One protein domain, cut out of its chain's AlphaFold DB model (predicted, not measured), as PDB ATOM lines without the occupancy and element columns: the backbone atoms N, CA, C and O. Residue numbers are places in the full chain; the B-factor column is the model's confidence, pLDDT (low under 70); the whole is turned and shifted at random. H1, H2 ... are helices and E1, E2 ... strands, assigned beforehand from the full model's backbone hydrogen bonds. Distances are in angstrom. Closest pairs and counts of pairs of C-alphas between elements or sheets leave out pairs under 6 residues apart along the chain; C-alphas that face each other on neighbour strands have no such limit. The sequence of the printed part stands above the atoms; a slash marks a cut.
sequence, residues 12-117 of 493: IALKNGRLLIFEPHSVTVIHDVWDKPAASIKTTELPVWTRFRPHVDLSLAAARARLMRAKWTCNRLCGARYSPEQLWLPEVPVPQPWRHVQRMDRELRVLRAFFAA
ATOM      1  N   ILE A  12     -26.207 -35.609 -19.814       96.19
ATOM      2  CA  ILE A  12     -27.193 -36.185 -18.902       96.19
ATOM      3  C   ILE A  12     -28.457 -36.517 -19.694       96.19
ATOM      4  O   ILE A  12     -28.905 -35.717 -20.518       96.19
ATOM      5  N   ALA A  13     -29.043 -37.684 -19.441       96.12
ATOM      6  CA  ALA A  13     -30.309 -38.102 -20.028       96.12
ATOM      7  C   ALA A  13     -31.228 -38.724 -18.971       96.12
ATOM      8  O   ALA A  13     -30.764 -39.362 -18.029       96.12
ATOM      9  N   LEU A  14     -32.540 -38.566 -19.151       96.75
ATOM     10  CA  LEU A  14     -33.562 -39.267 -18.374       96.75
ATOM     11  C   LEU A  14     -34.190 -40.336 -19.268       96.75
ATOM     12  O   LEU A  14     -34.733 -40.009 -20.320       96.75
ATOM     13  N   LYS A  15     -34.104 -41.606 -18.867       96.44
ATOM     14  CA  LYS A  15     -34.687 -42.730 -19.612       96.44
ATOM     15  C   LYS A  15     -35.377 -43.685 -18.649       96.44
ATOM     16  O   LYS A  15     -34.728 -44.219 -17.756       96.44
ATOM     17  N   ASN A  16     -36.677 -43.910 -18.838       94.56
ATOM     18  CA  ASN A  16     -37.488 -44.824 -18.020       94.56
ATOM     19  C   ASN A  16     -37.338 -44.552 -16.508       94.56
ATOM     20  O   ASN A  16     -37.054 -45.464 -15.734       94.56
ATOM     21  N   GLY A  17     -37.407 -43.276 -16.108       93.56
ATOM     22  CA  GLY A  17     -37.229 -42.859 -14.710       93.56
ATOM     23  C   GLY A  17     -35.802 -42.995 -14.160       93.56
ATOM     24  O   GLY A  17     -35.597 -42.849 -12.958       93.56
ATOM     25  N   ARG A  18     -34.800 -43.279 -15.004       96.94
ATOM     26  CA  ARG A  18     -33.385 -43.388 -14.611       96.94
ATOM     27  C   ARG A  18     -32.591 -42.197 -15.120       96.94
ATOM     28  O   ARG A  18     -32.671 -41.868 -16.306       96.94
ATOM     29  N   LEU A  19     -31.792 -41.601 -14.243       97.62
ATOM     30  CA  LEU A  19     -30.841 -40.563 -14.617       97.62
ATOM     31  C   LEU A  19     -29.547 -41.219 -15.095       97.62
ATOM     32  O   LEU A  19     -28.892 -41.931 -14.336       97.62
ATOM     33  N   LEU A  20     -29.190 -40.972 -16.347       97.50
ATOM     34  CA  LEU A  20     -27.946 -41.402 -16.971       97.50
ATOM     35  C   LEU A  20     -27.009 -40.198 -17.031       97.50
ATOM     36  O   LEU A  20     -27.381 -39.173 -17.600       97.50
ATOM     37  N   ILE A  21     -25.815 -40.317 -16.463       96.69
ATOM     38  CA  ILE A  21     -24.769 -39.294 -16.506       96.69
ATOM     39  C   ILE A  21     -23.576 -39.902 -17.240       96.69
ATOM     40  O   ILE A  21     -23.026 -40.912 -16.805       96.69
ATOM     41  N   PHE A  22     -23.212 -39.297 -18.365       95.50
ATOM     42  CA  PHE A  22     -22.111 -39.710 -19.224       95.50
ATOM     43  C   PHE A  22     -20.922 -38.773 -19.011       95.50
ATOM     44  O   PHE A  22     -21.001 -37.571 -19.293       95.50
ATOM     45  N   GLU A  23     -19.817 -39.335 -18.542       94.81
ATOM     46  CA  GLU A  23     -18.517 -38.688 -18.389       94.81
ATOM     47  C   GLU A  23     -17.493 -39.379 -19.310       94.81
ATOM     48  O   GLU A  23     -17.763 -40.477 -19.795       94.81
ATOM     49  N   PRO A  24     -16.316 -38.780 -19.583       92.88
ATOM     50  CA  PRO A  24     -15.336 -39.364 -20.511       92.88
ATOM     51  C   PRO A  24     -14.922 -40.800 -20.186       92.88
ATOM     52  O   PRO A  24     -14.693 -41.588 -21.095       92.88
ATOM     53  N   HIS A  25     -14.845 -41.131 -18.897       93.62
ATOM     54  CA  HIS A  25     -14.346 -42.419 -18.412       93.62
ATOM     55  C   HIS A  25     -15.359 -43.140 -17.522       93.62
ATOM     56  O   HIS A  25     -15.019 -44.119 -16.859       93.62
ATOM     57  N   SER A  26     -16.602 -42.650 -17.461       95.38
ATOM     58  CA  SER A  26     -17.618 -43.224 -16.588       95.38
ATOM     59  C   SER A  26     -19.034 -43.053 -17.132       95.38
ATOM     60  O   SER A  26     -19.376 -42.067 -17.787       95.38
ATOM     61  N   VAL A  27     -19.885 -44.029 -16.831       96.56
ATOM     62  CA  VAL A  27     -21.334 -43.903 -16.952       96.56
ATOM     63  C   VAL A  27     -21.935 -44.157 -15.585       96.56
ATOM     64  O   VAL A  27     -21.800 -45.244 -15.020       96.56
ATOM     65  N   THR A  28     -22.626 -43.154 -15.063       97.69
ATOM     66  CA  THR A  28     -23.395 -43.250 -13.825       97.69
ATOM     67  C   THR A  28     -24.872 -43.414 -14.152       97.69
ATOM     68  O   THR A  28     -25.428 -42.698 -14.982       97.69
ATOM     69  N   VAL A  29     -25.525 -44.339 -13.459       97.75
ATOM     70  CA  VAL A  29     -26.967 -44.571 -13.530       97.75
ATOM     71  C   VAL A  29     -27.543 -44.407 -12.137       97.75
ATOM     72  O   VAL A  29     -27.184 -45.155 -11.230       97.75
ATOM     73  N   ILE A  30     -28.456 -43.455 -11.965       97.75
ATOM     74  CA  ILE A  30     -29.265 -43.330 -10.751       97.75
ATOM     75  C   ILE A  30     -30.650 -43.891 -11.058       97.75
ATOM     76  O   ILE A  30     -31.383 -43.375 -11.904       97.75
ATOM     77  N   HIS A  31     -30.976 -44.991 -10.391       95.50
ATOM     78  CA  HIS A  31     -32.244 -45.689 -10.491       95.50
ATOM     79  C   HIS A  31     -33.209 -45.109  -9.464       95.50
ATOM     80  O   HIS A  31     -32.837 -45.037  -8.293       95.50
ATOM     81  N   ASP A  32     -34.412 -44.749  -9.921       90.81
ATOM     82  CA  ASP A  32     -35.581 -44.425  -9.098       90.81
ATOM     83  C   ASP A  32     -35.248 -43.605  -7.846       90.81
ATOM     84  O   ASP A  32     -34.978 -44.135  -6.767       90.81
ATOM     85  N   VAL A  33     -35.233 -42.285  -8.007       91.81
ATOM     86  CA  VAL A  33     -34.731 -41.373  -6.977       91.81
ATOM     87  C   VAL A  33     -35.508 -41.426  -5.659       91.81
ATOM     88  O   VAL A  33     -34.991 -40.927  -4.656       91.81
ATOM     89  N   TRP A  34     -36.714 -42.010  -5.640       94.62
ATOM     90  CA  TRP A  34     -37.567 -42.013  -4.458       94.62
ATOM     91  C   TRP A  34     -38.048 -43.388  -3.991       94.62
ATOM     92  O   TRP A  34     -37.846 -43.674  -2.817       94.62
ATOM     93  N   ASP A  35     -38.631 -44.256  -4.825       91.94
ATOM     94  CA  ASP A  35     -39.186 -45.527  -4.313       91.94
ATOM     95  C   ASP A  35     -38.057 -46.447  -3.823       91.94
ATOM     96  O   ASP A  35     -38.020 -46.921  -2.683       91.94
ATOM     97  N   LYS A  36     -37.048 -46.657  -4.678       94.38
ATOM     98  CA  LYS A  36     -35.902 -47.526  -4.374       94.38
ATOM     99  C   LYS A  36     -34.583 -46.890  -4.805       94.38
ATOM    100  O   LYS A  36     -33.900 -47.473  -5.651       94.38
ATOM    101  N   PRO A  37     -34.132 -45.819  -4.118       95.81
ATOM    102  CA  PRO A  37     -32.923 -45.101  -4.494       95.81
ATOM    103  C   PRO A  37     -31.729 -46.046  -4.578       95.81
ATOM    104  O   PRO A  37     -31.357 -46.728  -3.611       95.81
ATOM    105  N   ALA A  38     -31.153 -46.132  -5.769       97.06
ATOM    106  CA  ALA A  38     -29.963 -46.916  -6.040       97.06
ATOM    107  C   ALA A  38     -29.143 -46.230  -7.126       97.06
ATOM    108  O   ALA A  38     -29.683 -45.568  -8.006       97.06
ATOM    109  N   ALA A  39     -27.832 -46.401  -7.074       97.69
ATOM    110  CA  ALA A  39     -26.954 -45.872  -8.094       97.69
ATOM    111  C   ALA A  39     -25.860 -46.877  -8.419       97.69
ATOM    112  O   ALA A  39     -25.353 -47.576  -7.533       97.69
ATOM    113  N   SER A  40     -25.524 -46.932  -9.698       97.81
ATOM    114  CA  SER A  40     -24.506 -47.812 -10.250       97.81
ATOM    115  C   SER A  40     -23.587 -46.992 -11.143       97.81
ATOM    116  O   SER A  40     -24.056 -46.117 -11.869       97.81
ATOM    117  N   ILE A  41     -22.294 -47.271 -11.097       97.50
ATOM    118  CA  ILE A  41     -21.292 -46.664 -11.970       97.50
ATOM    119  C   ILE A  41     -20.566 -47.763 -12.735       97.50
ATOM    120  O   ILE A  41     -20.350 -48.857 -12.211       97.50
ATOM    121  N   LYS A  42     -20.221 -47.475 -13.983       96.75
ATOM    122  CA  LYS A  42     -19.330 -48.278 -14.814       96.75
ATOM    123  C   LYS A  42     -18.217 -47.358 -15.293       96.75
ATOM    124  O   LYS A  42     -18.531 -46.328 -15.888       96.75
ATOM    125  N   THR A  43     -16.962 -47.694 -15.026       95.88
ATOM    126  CA  THR A  43     -15.806 -46.908 -15.487       95.88
ATOM    127  C   THR A  43     -15.035 -47.671 -16.560       95.88
ATOM    128  O   THR A  43     -15.303 -48.850 -16.800       95.88
ATOM    129  N   THR A  44     -14.103 -47.003 -17.235       93.75
ATOM    130  CA  THR A  44     -13.175 -47.665 -18.168       93.75
ATOM    131  C   THR A  44     -12.250 -48.646 -17.447       93.75
ATOM    132  O   THR A  44     -11.992 -49.724 -17.967       93.75
ATOM    133  N   GLU A  45     -11.812 -48.306 -16.232       94.94
ATOM    134  CA  GLU A  45     -10.961 -49.156 -15.383       94.94
ATOM    135  C   GLU A  45     -11.732 -50.320 -14.746       94.94
ATOM    136  O   GLU A  45     -11.195 -51.407 -14.556       94.94
ATOM    137  N   LEU A  46     -13.011 -50.101 -14.428       94.94
ATOM    138  CA  LEU A  46     -13.888 -51.088 -13.814       94.94
ATOM    139  C   LEU A  46     -15.121 -51.286 -14.711       94.94
ATOM    140  O   LEU A  46     -16.186 -50.706 -14.454       94.94
ATOM    141  N   PRO A  47     -15.016 -52.121 -15.767       94.62
ATOM    142  CA  PRO A  47     -16.069 -52.317 -16.765       94.62
ATOM    143  C   PRO A  47     -17.249 -53.160 -16.244       94.62
ATOM    144  O   PRO A  47     -18.025 -53.708 -17.029       94.62
ATOM    145  N   VAL A  48     -17.426 -53.241 -14.926       96.56
ATOM    146  CA  VAL A  48     -18.525 -53.924 -14.243       96.56
ATOM    147  C   VAL A  48     -19.369 -52.887 -13.507       96.56
ATOM    148  O   VAL A  48     -18.845 -51.982 -12.858       96.56
ATOM    149  N   TRP A  49     -20.696 -53.024 -13.588       97.25
ATOM    150  CA  TRP A  49     -21.617 -52.162 -12.848       97.25
ATOM    151  C   TRP A  49     -21.403 -52.308 -11.344       97.25
ATOM    152  O   TRP A  49     -21.732 -53.335 -10.753       97.25
ATOM    153  N   THR A  50     -20.908 -51.244 -10.724       97.12
ATOM    154  CA  THR A  50     -20.595 -51.213  -9.298       97.12
ATOM    155  C   THR A  50     -21.551 -50.279  -8.582       97.12
ATOM    156  O   THR A  50     -21.785 -49.150  -9.013       97.12
ATOM    157  N   ARG A  51     -22.136 -50.744  -7.474       96.25
ATOM    158  CA  ARG A  51     -23.001 -49.896  -6.649       96.25
ATOM    159  C   ARG A  51     -22.170 -48.831  -5.954       96.25
ATOM    160  O   ARG A  51     -21.151 -49.138  -5.345       96.25
ATOM    161  N   PHE A  52     -22.662 -47.602  -5.964       96.31
ATOM    162  CA  PHE A  52     -22.023 -46.502  -5.250       96.31
ATOM    163  C   PHE A  52     -23.065 -45.504  -4.736       96.31
ATOM    164  O   PHE A  52     -24.270 -45.674  -4.937       96.31
ATOM    165  N   ARG A  53     -22.609 -44.478  -4.014       95.44
ATOM    166  CA  ARG A  53     -23.460 -43.398  -3.496       95.44
ATOM    167  C   ARG A  53     -23.054 -42.082  -4.160       95.44
ATOM    168  O   ARG A  53     -22.064 -41.496  -3.719       95.44
ATOM    169  N   PRO A  54     -23.763 -41.627  -5.205       96.69
ATOM    170  CA  PRO A  54     -23.400 -40.419  -5.925       96.69
ATOM    171  C   PRO A  54     -23.521 -39.188  -5.035       96.69
ATOM    172  O   PRO A  54     -24.346 -39.124  -4.118       96.69
ATOM    173  N   HIS A  55     -22.724 -38.178  -5.361       95.75
ATOM    174  CA  HIS A  55     -22.991 -36.831  -4.896       95.75
ATOM    175  C   HIS A  55     -24.219 -36.288  -5.639       95.75
ATOM    176  O   HIS A  55     -24.269 -36.309  -6.868       95.75
ATOM    177  N   VAL A  56     -25.210 -35.807  -4.893       95.44
ATOM    178  CA  VAL A  56     -26.435 -35.212  -5.437       95.44
ATOM    179  C   VAL A  56     -26.588 -33.818  -4.845       95.44
ATOM    180  O   VAL A  56     -26.436 -33.654  -3.638       95.44
ATOM    181  N   ASP A  57     -26.887 -32.843  -5.705       96.50
ATOM    182  CA  ASP A  57     -27.242 -31.472  -5.335       96.50
ATOM    183  C   ASP A  57     -28.691 -31.192  -5.761       96.50
ATOM    184  O   ASP A  57     -28.975 -30.830  -6.903       96.50
ATOM    185  N   LEU A  58     -29.618 -31.359  -4.823       96.44
ATOM    186  CA  LEU A  58     -31.043 -31.103  -5.002       96.44
ATOM    187  C   LEU A  58     -31.370 -29.615  -5.183       96.44
ATOM    188  O   LEU A  58     -32.457 -29.297  -5.667       96.44
ATOM    189  N   SER A  59     -30.480 -28.699  -4.786       95.25
ATOM    190  CA  SER A  59     -30.668 -27.262  -5.034       95.25
ATOM    191  C   SER A  59     -30.394 -26.906  -6.496       95.25
ATOM    192  O   SER A  59     -30.890 -25.894  -7.005       95.25
ATOM    193  N   LEU A  60     -29.629 -27.763  -7.186       96.12
ATOM    194  CA  LEU A  60     -29.100 -27.531  -8.525       96.12
ATOM    195  C   LEU A  60     -28.270 -26.240  -8.601       96.12
ATOM    196  O   LEU A  60     -28.109 -25.688  -9.692       96.12
ATOM    197  N   ALA A  61     -27.763 -25.731  -7.473       92.81
ATOM    198  CA  ALA A  61     -27.035 -24.471  -7.406       92.81
ATOM    199  C   ALA A  61     -25.772 -24.532  -8.265       92.81
ATOM    200  O   ALA A  61     -25.531 -23.625  -9.062       92.81
ATOM    201  N   ALA A  62     -25.018 -25.634  -8.193       90.44
ATOM    202  CA  ALA A  62     -23.815 -25.806  -9.003       90.44
ATOM    203  C   ALA A  62     -24.139 -25.844 -10.508       90.44
ATOM    204  O   ALA A  62     -23.487 -25.165 -11.306       90.44
ATOM    205  N   ALA A  63     -25.184 -26.581 -10.900       93.12
ATOM    206  CA  ALA A  63     -25.622 -26.680 -12.293       93.12
ATOM    207  C   ALA A  63     -26.120 -25.329 -12.841       93.12
ATOM    208  O   ALA A  63     -25.740 -24.941 -13.949       93.12
ATOM    209  N   ARG A  64     -26.907 -24.584 -12.050       95.75
ATOM    210  CA  ARG A  64     -27.381 -23.231 -12.386       95.75
ATOM    211  C   ARG A  64     -26.226 -22.247 -12.511       95.75
ATOM    212  O   ARG A  64     -26.147 -21.546 -13.511       95.75
ATOM    213  N   ALA A  65     -25.303 -22.228 -11.551       91.12
ATOM    214  CA  ALA A  65     -24.140 -21.347 -11.592       91.12
ATOM    215  C   ALA A  65     -23.265 -21.623 -12.824       91.12
ATOM    216  O   ALA A  65     -22.803 -20.690 -13.476       91.12
ATOM    217  N   ARG A  66     -23.089 -22.903 -13.190       91.56
ATOM    218  CA  ARG A  66     -22.394 -23.305 -14.421       91.56
ATOM    219  C   ARG A  66     -23.108 -22.735 -15.654       91.56
ATOM    220  O   ARG A  66     -22.454 -22.108 -16.479       91.56
ATOM    221  N   LEU A  67     -24.432 -22.909 -15.756       92.81
ATOM    222  CA  LEU A  67     -25.240 -22.395 -16.871       92.81
ATOM    223  C   LEU A  67     -25.171 -20.865 -16.976       92.81
ATOM    224  O   LEU A  67     -24.985 -20.343 -18.068       92.81
ATOM    225  N   MET A  68     -25.281 -20.152 -15.853       91.25
ATOM    226  CA  MET A  68     -25.208 -18.687 -15.831       91.25
ATOM    227  C   MET A  68     -23.833 -18.178 -16.266       91.25
ATOM    228  O   MET A  68     -23.766 -17.256 -17.072       91.25
ATOM    229  N   ARG A  69     -22.742 -18.814 -15.813       88.44
ATOM    230  CA  ARG A  69     -21.388 -18.497 -16.296       88.44
ATOM    231  C   ARG A  69     -21.259 -18.728 -17.800       88.44
ATOM    232  O   ARG A  69     -20.760 -17.853 -18.490       88.44
ATOM    233  N   ALA A  70     -21.760 -19.853 -18.312       87.44
ATOM    234  CA  ALA A  70     -21.720 -20.142 -19.744       87.44
ATOM    235  C   ALA A  70     -22.516 -19.113 -20.566       87.44
ATOM    236  O   ALA A  70     -22.010 -18.630 -21.575       87.44
ATOM    237  N   LYS A  71     -23.719 -18.724 -20.110       88.31
ATOM    238  CA  LYS A  71     -24.516 -17.651 -20.729       88.31
ATOM    239  C   LYS A  71     -23.761 -16.324 -20.741       88.31
ATOM    240  O   LYS A  71     -23.664 -15.692 -21.785       88.31
ATOM    241  N   TRP A  72     -23.189 -15.934 -19.602       87.19
ATOM    242  CA  TRP A  72     -22.402 -14.707 -19.486       87.19
ATOM    243  C   TRP A  72     -21.199 -14.703 -20.441       87.19
ATOM    244  O   TRP A  72     -21.006 -13.740 -21.180       87.19
ATOM    245  N   THR A  73     -20.437 -15.800 -20.498       84.31
ATOM    246  CA  THR A  73     -19.300 -15.939 -21.418       84.31
ATOM    247  C   THR A  73     -19.743 -15.876 -22.883       84.31
ATOM    248  O   THR A  73     -19.100 -15.191 -23.671       84.31
ATOM    249  N   CYS A  74     -20.850 -16.530 -23.256       84.31
ATOM    250  CA  CYS A  74     -21.370 -16.472 -24.626       84.31
ATOM    251  C   CYS A  74     -21.818 -15.058 -25.008       84.31
ATOM    252  O   CYS A  74     -21.461 -14.587 -26.081       84.31
ATOM    253  N   ASN A  75     -22.529 -14.360 -24.118       82.31
ATOM    254  CA  ASN A  75     -22.943 -12.974 -24.349       82.31
ATOM    255  C   ASN A  75     -21.736 -12.054 -24.570       82.31
ATOM    256  O   ASN A  75     -21.766 -11.208 -25.461       82.31
ATOM    257  N   ARG A  76     -20.661 -12.253 -23.793       83.19
ATOM    258  CA  ARG A  76     -19.410 -11.498 -23.937       83.19
ATOM    259  C   ARG A  76     -18.709 -11.785 -25.269       83.19
ATOM    260  O   ARG A  76     -18.216 -10.855 -25.890       83.19
ATOM    261  N   LEU A  77     -18.661 -13.044 -25.707       81.56
ATOM    262  CA  LEU A  77     -17.971 -13.442 -26.943       81.56
ATOM    263  C   LEU A  77     -18.752 -13.095 -28.218       81.56
ATOM    264  O   LEU A  77     -18.148 -12.773 -29.233       81.56
ATOM    265  N   CYS A  78     -20.083 -13.163 -28.181       80.19
ATOM    266  CA  CYS A  78     -20.931 -12.877 -29.342       80.19
ATOM    267  C   CYS A  78     -21.314 -11.390 -29.468       80.19
ATOM    268  O   CYS A  78     -22.045 -11.034 -30.390       80.19
ATOM    269  N   GLY A  79     -20.838 -10.537 -28.550       67.88
ATOM    270  CA  GLY A  79     -20.932  -9.079 -28.622       67.88
ATOM    271  C   GLY A  79     -22.353  -8.537 -28.723       67.88
ATOM    272  O   GLY A  79     -22.628  -7.835 -29.680       67.88
ATOM    273  N   ALA A  80     -23.263  -8.903 -27.809       65.38
ATOM    274  CA  ALA A  80     -24.674  -8.457 -27.747       65.38
ATOM    275  C   ALA A  80     -25.518  -8.563 -29.046       65.38
ATOM    276  O   ALA A  80     -26.711  -8.282 -29.014       65.38
ATOM    277  N   ARG A  81     -24.950  -9.032 -30.166       64.88
ATOM    278  CA  ARG A  81     -25.558  -9.039 -31.508       64.88
ATOM    279  C   ARG A  81     -26.769  -9.955 -31.637       64.88
ATOM    280  O   ARG A  81     -27.471  -9.886 -32.638       64.88
ATOM    281  N   TYR A  82     -27.001 -10.819 -30.653       62.91
ATOM    282  CA  TYR A  82     -28.113 -11.754 -30.650       62.91
ATOM    283  C   TYR A  82     -28.931 -11.567 -29.383       62.91
ATOM    284  O   TYR A  82     -28.437 -11.794 -28.273       62.91
ATOM    285  N   SER A  83     -30.201 -11.197 -29.552       66.75
ATOM    286  CA  SER A  83     -31.167 -11.319 -28.464       66.75
ATOM    287  C   SER A  83     -31.357 -12.805 -28.117       66.75
ATOM    288  O   SER A  83     -31.259 -13.667 -29.001       66.75
ATOM    289  N   PRO A  84     -31.636 -13.152 -26.846       66.56
ATOM    290  CA  PRO A  84     -31.907 -14.530 -26.454       66.56
ATOM    291  C   PRO A  84     -32.988 -15.190 -27.312       66.56
ATOM    292  O   PRO A  84     -32.864 -16.373 -27.579       66.56
ATOM    293  N   GLU A  85     -33.998 -14.441 -27.757       71.38
ATOM    294  CA  GLU A  85     -35.133 -14.914 -28.564       71.38
ATOM    295  C   GLU A  85     -34.720 -15.337 -29.982       71.38
ATOM    296  O   GLU A  85     -35.121 -16.406 -30.443       71.38
ATOM    297  N   GLN A  86     -33.836 -14.576 -30.637       68.38
ATOM    298  CA  GLN A  86     -33.340 -14.883 -31.988       68.38
ATOM    299  C   GLN A  86     -32.523 -16.184 -32.054       68.38
ATOM    300  O   GLN A  86     -32.478 -16.836 -33.093       68.38
ATOM    301  N   LEU A  87     -31.905 -16.598 -30.943       60.66
ATOM    302  CA  LEU A  87     -31.095 -17.822 -30.858       60.66
ATOM    303  C   LEU A  87     -31.920 -19.114 -30.766       60.66
ATOM    304  O   LEU A  87     -31.343 -20.206 -30.793       60.66
ATOM    305  N   TRP A  88     -33.246 -19.012 -30.632       63.09
ATOM    306  CA  TRP A  88     -34.152 -20.166 -30.617       63.09
ATOM    307  C   TRP A  88     -34.880 -20.381 -31.947       63.09
ATOM    308  O   TRP A  88     -35.622 -21.356 -32.064       63.09
ATOM    309  N   LEU A  89     -34.661 -19.519 -32.947       70.25
ATOM    310  CA  LEU A  89     -35.211 -19.704 -34.287       70.25
ATOM    311  C   LEU A  89     -34.457 -20.832 -35.019       70.25
ATOM    312  O   LEU A  89     -33.224 -20.834 -35.026       70.25
ATOM    313  N   PRO A  90     -35.164 -21.789 -35.648       67.56
ATOM    314  CA  PRO A  90     -34.549 -22.975 -36.254       67.56
ATOM    315  C   PRO A  90     -33.624 -22.667 -37.443       67.56
ATOM    316  O   PRO A  90     -32.771 -23.489 -37.769       67.56
ATOM    317  N   GLU A  91     -33.766 -21.499 -38.071       73.31
ATOM    318  CA  GLU A  91     -33.053 -21.125 -39.301       73.31
ATOM    319  C   GLU A  91     -31.715 -20.410 -39.056       73.31
ATOM    320  O   GLU A  91     -30.893 -20.308 -39.965       73.31
ATOM    321  N   VAL A  92     -31.447 -19.945 -37.829       66.56
ATOM    322  CA  VAL A  92     -30.198 -19.240 -37.517       66.56
ATOM    323  C   VAL A  92     -29.155 -20.258 -37.041       66.56
ATOM    324  O   VAL A  92     -29.374 -20.923 -36.023       66.56
ATOM    325  N   PRO A  93     -27.996 -20.404 -37.716       72.62
ATOM    326  CA  PRO A  93     -26.941 -21.295 -37.255       72.62
ATOM    327  C   PRO A  93     -26.449 -20.839 -35.878       72.62
ATOM    328  O   PRO A  93     -25.722 -19.860 -35.737       72.62
ATOM    329  N   VAL A  94     -26.864 -21.576 -34.847       68.88
ATOM    330  CA  VAL A  94     -26.505 -21.302 -33.456       68.88
ATOM    331  C   VAL A  94     -24.979 -21.364 -33.323       68.88
ATOM    332  O   VAL A  94     -24.407 -22.443 -33.552       68.88
ATOM    333  N   PRO A  95     -24.307 -20.259 -32.932       76.62
ATOM    334  CA  PRO A  95     -22.864 -20.258 -32.738       76.62
ATOM    335  C   PRO A  95     -22.452 -21.392 -31.793       76.62
ATOM    336  O   PRO A  95     -23.159 -21.689 -30.826       76.62
ATOM    337  N   GLN A  96     -21.302 -22.027 -32.038       79.44
ATOM    338  CA  GLN A  96     -20.814 -23.134 -31.200       79.44
ATOM    339  C   GLN A  96     -20.908 -22.878 -29.677       79.44
ATOM    340  O   GLN A  96     -21.359 -23.788 -28.969       79.44
ATOM    341  N   PRO A  97     -20.595 -21.672 -29.150       81.19
ATOM    342  CA  PRO A  97     -20.752 -21.371 -27.724       81.19
ATOM    343  C   PRO A  97     -22.187 -21.575 -27.205       81.19
ATOM    344  O   PRO A  97     -22.400 -22.137 -26.128       81.19
ATOM    345  N   TRP A  98     -23.194 -21.220 -28.003       84.38
ATOM    346  CA  TRP A  98     -24.601 -21.357 -27.631       84.38
ATOM    347  C   TRP A  98     -25.089 -22.806 -27.630       84.38
ATOM    348  O   TRP A  98     -25.932 -23.158 -26.804       84.38
ATOM    349  N   ARG A  99     -24.499 -23.693 -28.445       86.50
ATOM    350  CA  ARG A  99     -24.775 -25.141 -28.363       86.50
ATOM    351  C   ARG A  99     -24.394 -25.707 -26.992       86.50
ATOM    352  O   ARG A  99     -25.100 -26.564 -26.457       86.50
ATOM    353  N   HIS A 100     -23.305 -25.212 -26.396       88.00
ATOM    354  CA  HIS A 100     -22.906 -25.590 -25.039       88.00
ATOM    355  C   HIS A 100     -23.943 -25.130 -24.002       88.00
ATOM    356  O   HIS A 100     -24.383 -25.933 -23.177       88.00
ATOM    357  N   VAL A 101     -24.404 -23.878 -24.094       89.88
ATOM    358  CA  VAL A 101     -25.450 -23.322 -23.216       89.88
ATOM    359  C   VAL A 101     -26.761 -24.105 -23.330       89.88
ATOM    360  O   VAL A 101     -27.305 -24.526 -22.309       89.88
ATOM    361  N   GLN A 102     -27.246 -24.360 -24.549       89.69
ATOM    362  CA  GLN A 102     -28.466 -25.140 -24.794       89.69
ATOM    363  C   GLN A 102     -28.365 -26.549 -24.207       89.69
ATOM    364  O   GLN A 102     -29.308 -27.047 -23.585       89.69
ATOM    365  N   ARG A 103     -27.202 -27.193 -24.356       91.38
ATOM    366  CA  ARG A 103     -26.947 -28.498 -23.752       91.38
ATOM    367  C   ARG A 103     -27.029 -28.438 -22.226       91.38
ATOM    368  O   ARG A 103     -27.679 -29.291 -21.633       91.38
ATOM    369  N   MET A 104     -26.402 -27.456 -21.583       93.31
ATOM    370  CA  MET A 104     -26.435 -27.315 -20.121       93.31
ATOM    371  C   MET A 104     -27.834 -27.001 -19.589       93.31
ATOM    372  O   MET A 104     -28.218 -27.491 -18.529       93.31
ATOM    373  N   ASP A 105     -28.601 -26.203 -20.325       94.31
ATOM    374  CA  ASP A 105     -29.993 -25.895 -20.010       94.31
ATOM    375  C   ASP A 105     -30.884 -27.144 -20.138       94.31
ATOM    376  O   ASP A 105     -31.685 -27.448 -19.249       94.31
ATOM    377  N   ARG A 106     -30.663 -27.962 -21.179       94.81
ATOM    378  CA  ARG A 106     -31.280 -29.291 -21.307       94.81
ATOM    379  C   ARG A 106     -30.900 -30.211 -20.145       94.81
ATOM    380  O   ARG A 106     -31.788 -30.839 -19.576       94.81
ATOM    381  N   GLU A 107     -29.621 -30.282 -19.776       95.62
ATOM    382  CA  GLU A 107     -29.150 -31.053 -18.613       95.62
ATOM    383  C   GLU A 107     -29.859 -30.592 -17.324       95.62
ATOM    384  O   GLU A 107     -30.328 -31.420 -16.544       95.62
ATOM    385  N   LEU A 108     -30.022 -29.279 -17.124       96.44
ATOM    386  CA  LEU A 108     -30.731 -28.719 -15.971       96.44
ATOM    387  C   LEU A 108     -32.224 -29.088 -15.964       96.44
ATOM    388  O   LEU A 108     -32.750 -29.444 -14.908       96.44
ATOM    389  N   ARG A 109     -32.908 -29.043 -17.117       96.94
ATOM    390  CA  ARG A 109     -34.304 -29.506 -17.250       96.94
ATOM    391  C   ARG A 109     -34.444 -30.989 -16.916       96.94
ATOM    392  O   ARG A 109     -35.346 -31.358 -16.168       96.94
ATOM    393  N   VAL A 110     -33.529 -31.817 -17.417       97.12
ATOM    394  CA  VAL A 110     -33.480 -33.257 -17.130       97.12
ATOM    395  C   VAL A 110     -33.327 -33.517 -15.628       97.12
ATOM    396  O   VAL A 110     -34.075 -34.314 -15.068       97.12
ATOM    397  N   LEU A 111     -32.416 -32.807 -14.955       97.19
ATOM    398  CA  LEU A 111     -32.227 -32.924 -13.506       97.19
ATOM    399  C   LEU A 111     -33.464 -32.477 -12.713       97.19
ATOM    400  O   LEU A 111     -33.851 -33.148 -11.759       97.19
ATOM    401  N   ARG A 112     -34.111 -31.372 -13.113       97.31
ATOM    402  CA  ARG A 112     -35.362 -30.907 -12.489       97.31
ATOM    403  C   ARG A 112     -36.469 -31.950 -12.615       97.31
ATOM    404  O   ARG A 112     -37.095 -32.270 -11.612       97.31
ATOM    405  N   ALA A 113     -36.670 -32.493 -13.815       97.00
ATOM    406  CA  ALA A 113     -37.666 -33.531 -14.062       97.00
ATOM    407  C   ALA A 113     -37.385 -34.793 -13.232       97.00
ATOM    408  O   ALA A 113     -38.299 -35.356 -12.640       97.00
ATOM    409  N   PHE A 114     -36.116 -35.201 -13.124       97.06
ATOM    410  CA  PHE A 114     -35.728 -36.349 -12.306       97.06
ATOM    411  C   PHE A 114     -36.012 -36.127 -10.813       97.06
ATOM    412  O   PHE A 114     -36.607 -36.985 -10.169       97.06
ATOM    413  N   PHE A 115     -35.639 -34.970 -10.254       97.25
ATOM    414  CA  PHE A 115     -35.875 -34.676  -8.836       97.25
ATOM    415  C   PHE A 115     -37.330 -34.337  -8.499       97.25
ATOM    416  O   PHE A 115     -37.702 -34.435  -7.333       97.25
ATOM    417  N   ALA A 116     -38.172 -34.008  -9.484       96.81
ATOM    418  CA  ALA A 116     -39.605 -33.790  -9.275       96.81
ATOM    419  C   ALA A 116     -40.337 -35.038  -8.745       96.81
ATOM    420  O   ALA A 116     -41.371 -34.900  -8.104       96.81
ATOM    421  N   ALA A 117     -39.778 -36.238  -8.947       96.81
ATOM    422  CA  ALA A 117     -40.325 -37.482  -8.404       96.81
ATOM    423  C   ALA A 117     -40.165 -37.625  -6.874       96.81
ATOM    424  O   ALA A 117     -40.790 -38.491  -6.269       96.81
TER     425      ALA A 117
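Overview. This is residues 12 to 117 of the 493 residues of an uncharacterized protein of Lentisphaerae bacterium (UniProt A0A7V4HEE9). Picture a four-stranded antiparallel sheet at one end and a hairpin of two long helices, H1 and H2, side by side, reaching away from it. Residues 103 to 115 of H2 pack over the E1 side of one face, while H1 lies clear of the sheet. The 106 printed residues include, in chain order, E1, E2, E3, E4, H1 and H2; the sheet's order is E1 - E2 - E3 - E4 and the class is mixed. The whole is loose, with a radius of gyration of the C-alphas of 16.6 A and spans of 48 by 31 by 25 A.

Along the chain. Find C-alpha 12 at (-27.193, -36.185, -18.902), where E1, residues 12 to 15, begins. Next come E2, residues 18 to 23, E3, residues 26 to 31, and E4, residues 38 to 43, 17.0 A long. H1, residues 61 to 77, runs 24.2 A; H2, residues 96 to 115, runs 29.3 A to C-alpha 115 at (-35.875, -34.676, -8.836).

Arrangement. The strands form a meander, each the antiparallel neighbour of the one before; look at N 13 and O 20, 2.9 A, N 21 and O 28, 2.8 A, and N 29 and O 40, 2.8 A. H2 is on the sheet at a height of 7.2 A, over E1 and, only just with 3 C-alphas, E2. The closest C-alphas of E1 and H2, Ile 12 and Glu 107, are 5.5 A apart. H1 and H2, a helical hairpin, touch at a shallow tilt of 18 degrees, opposite ways; their closest C-alphas, Cys 74 and Pro 97, are 5.8 A apart. Every O i to N i+4 pair is within hydrogen-bond range in H1, and 15 of 16 in H2.

Size, cuts and confidence. The C-alphas farthest apart, Val 48 and Arg 81, are 48.6 A apart. The printed part has no cut; the links E4 to H1 and H1 to H2 are long. Look for pLDDT under 70 at 12 residues between 79 and 94.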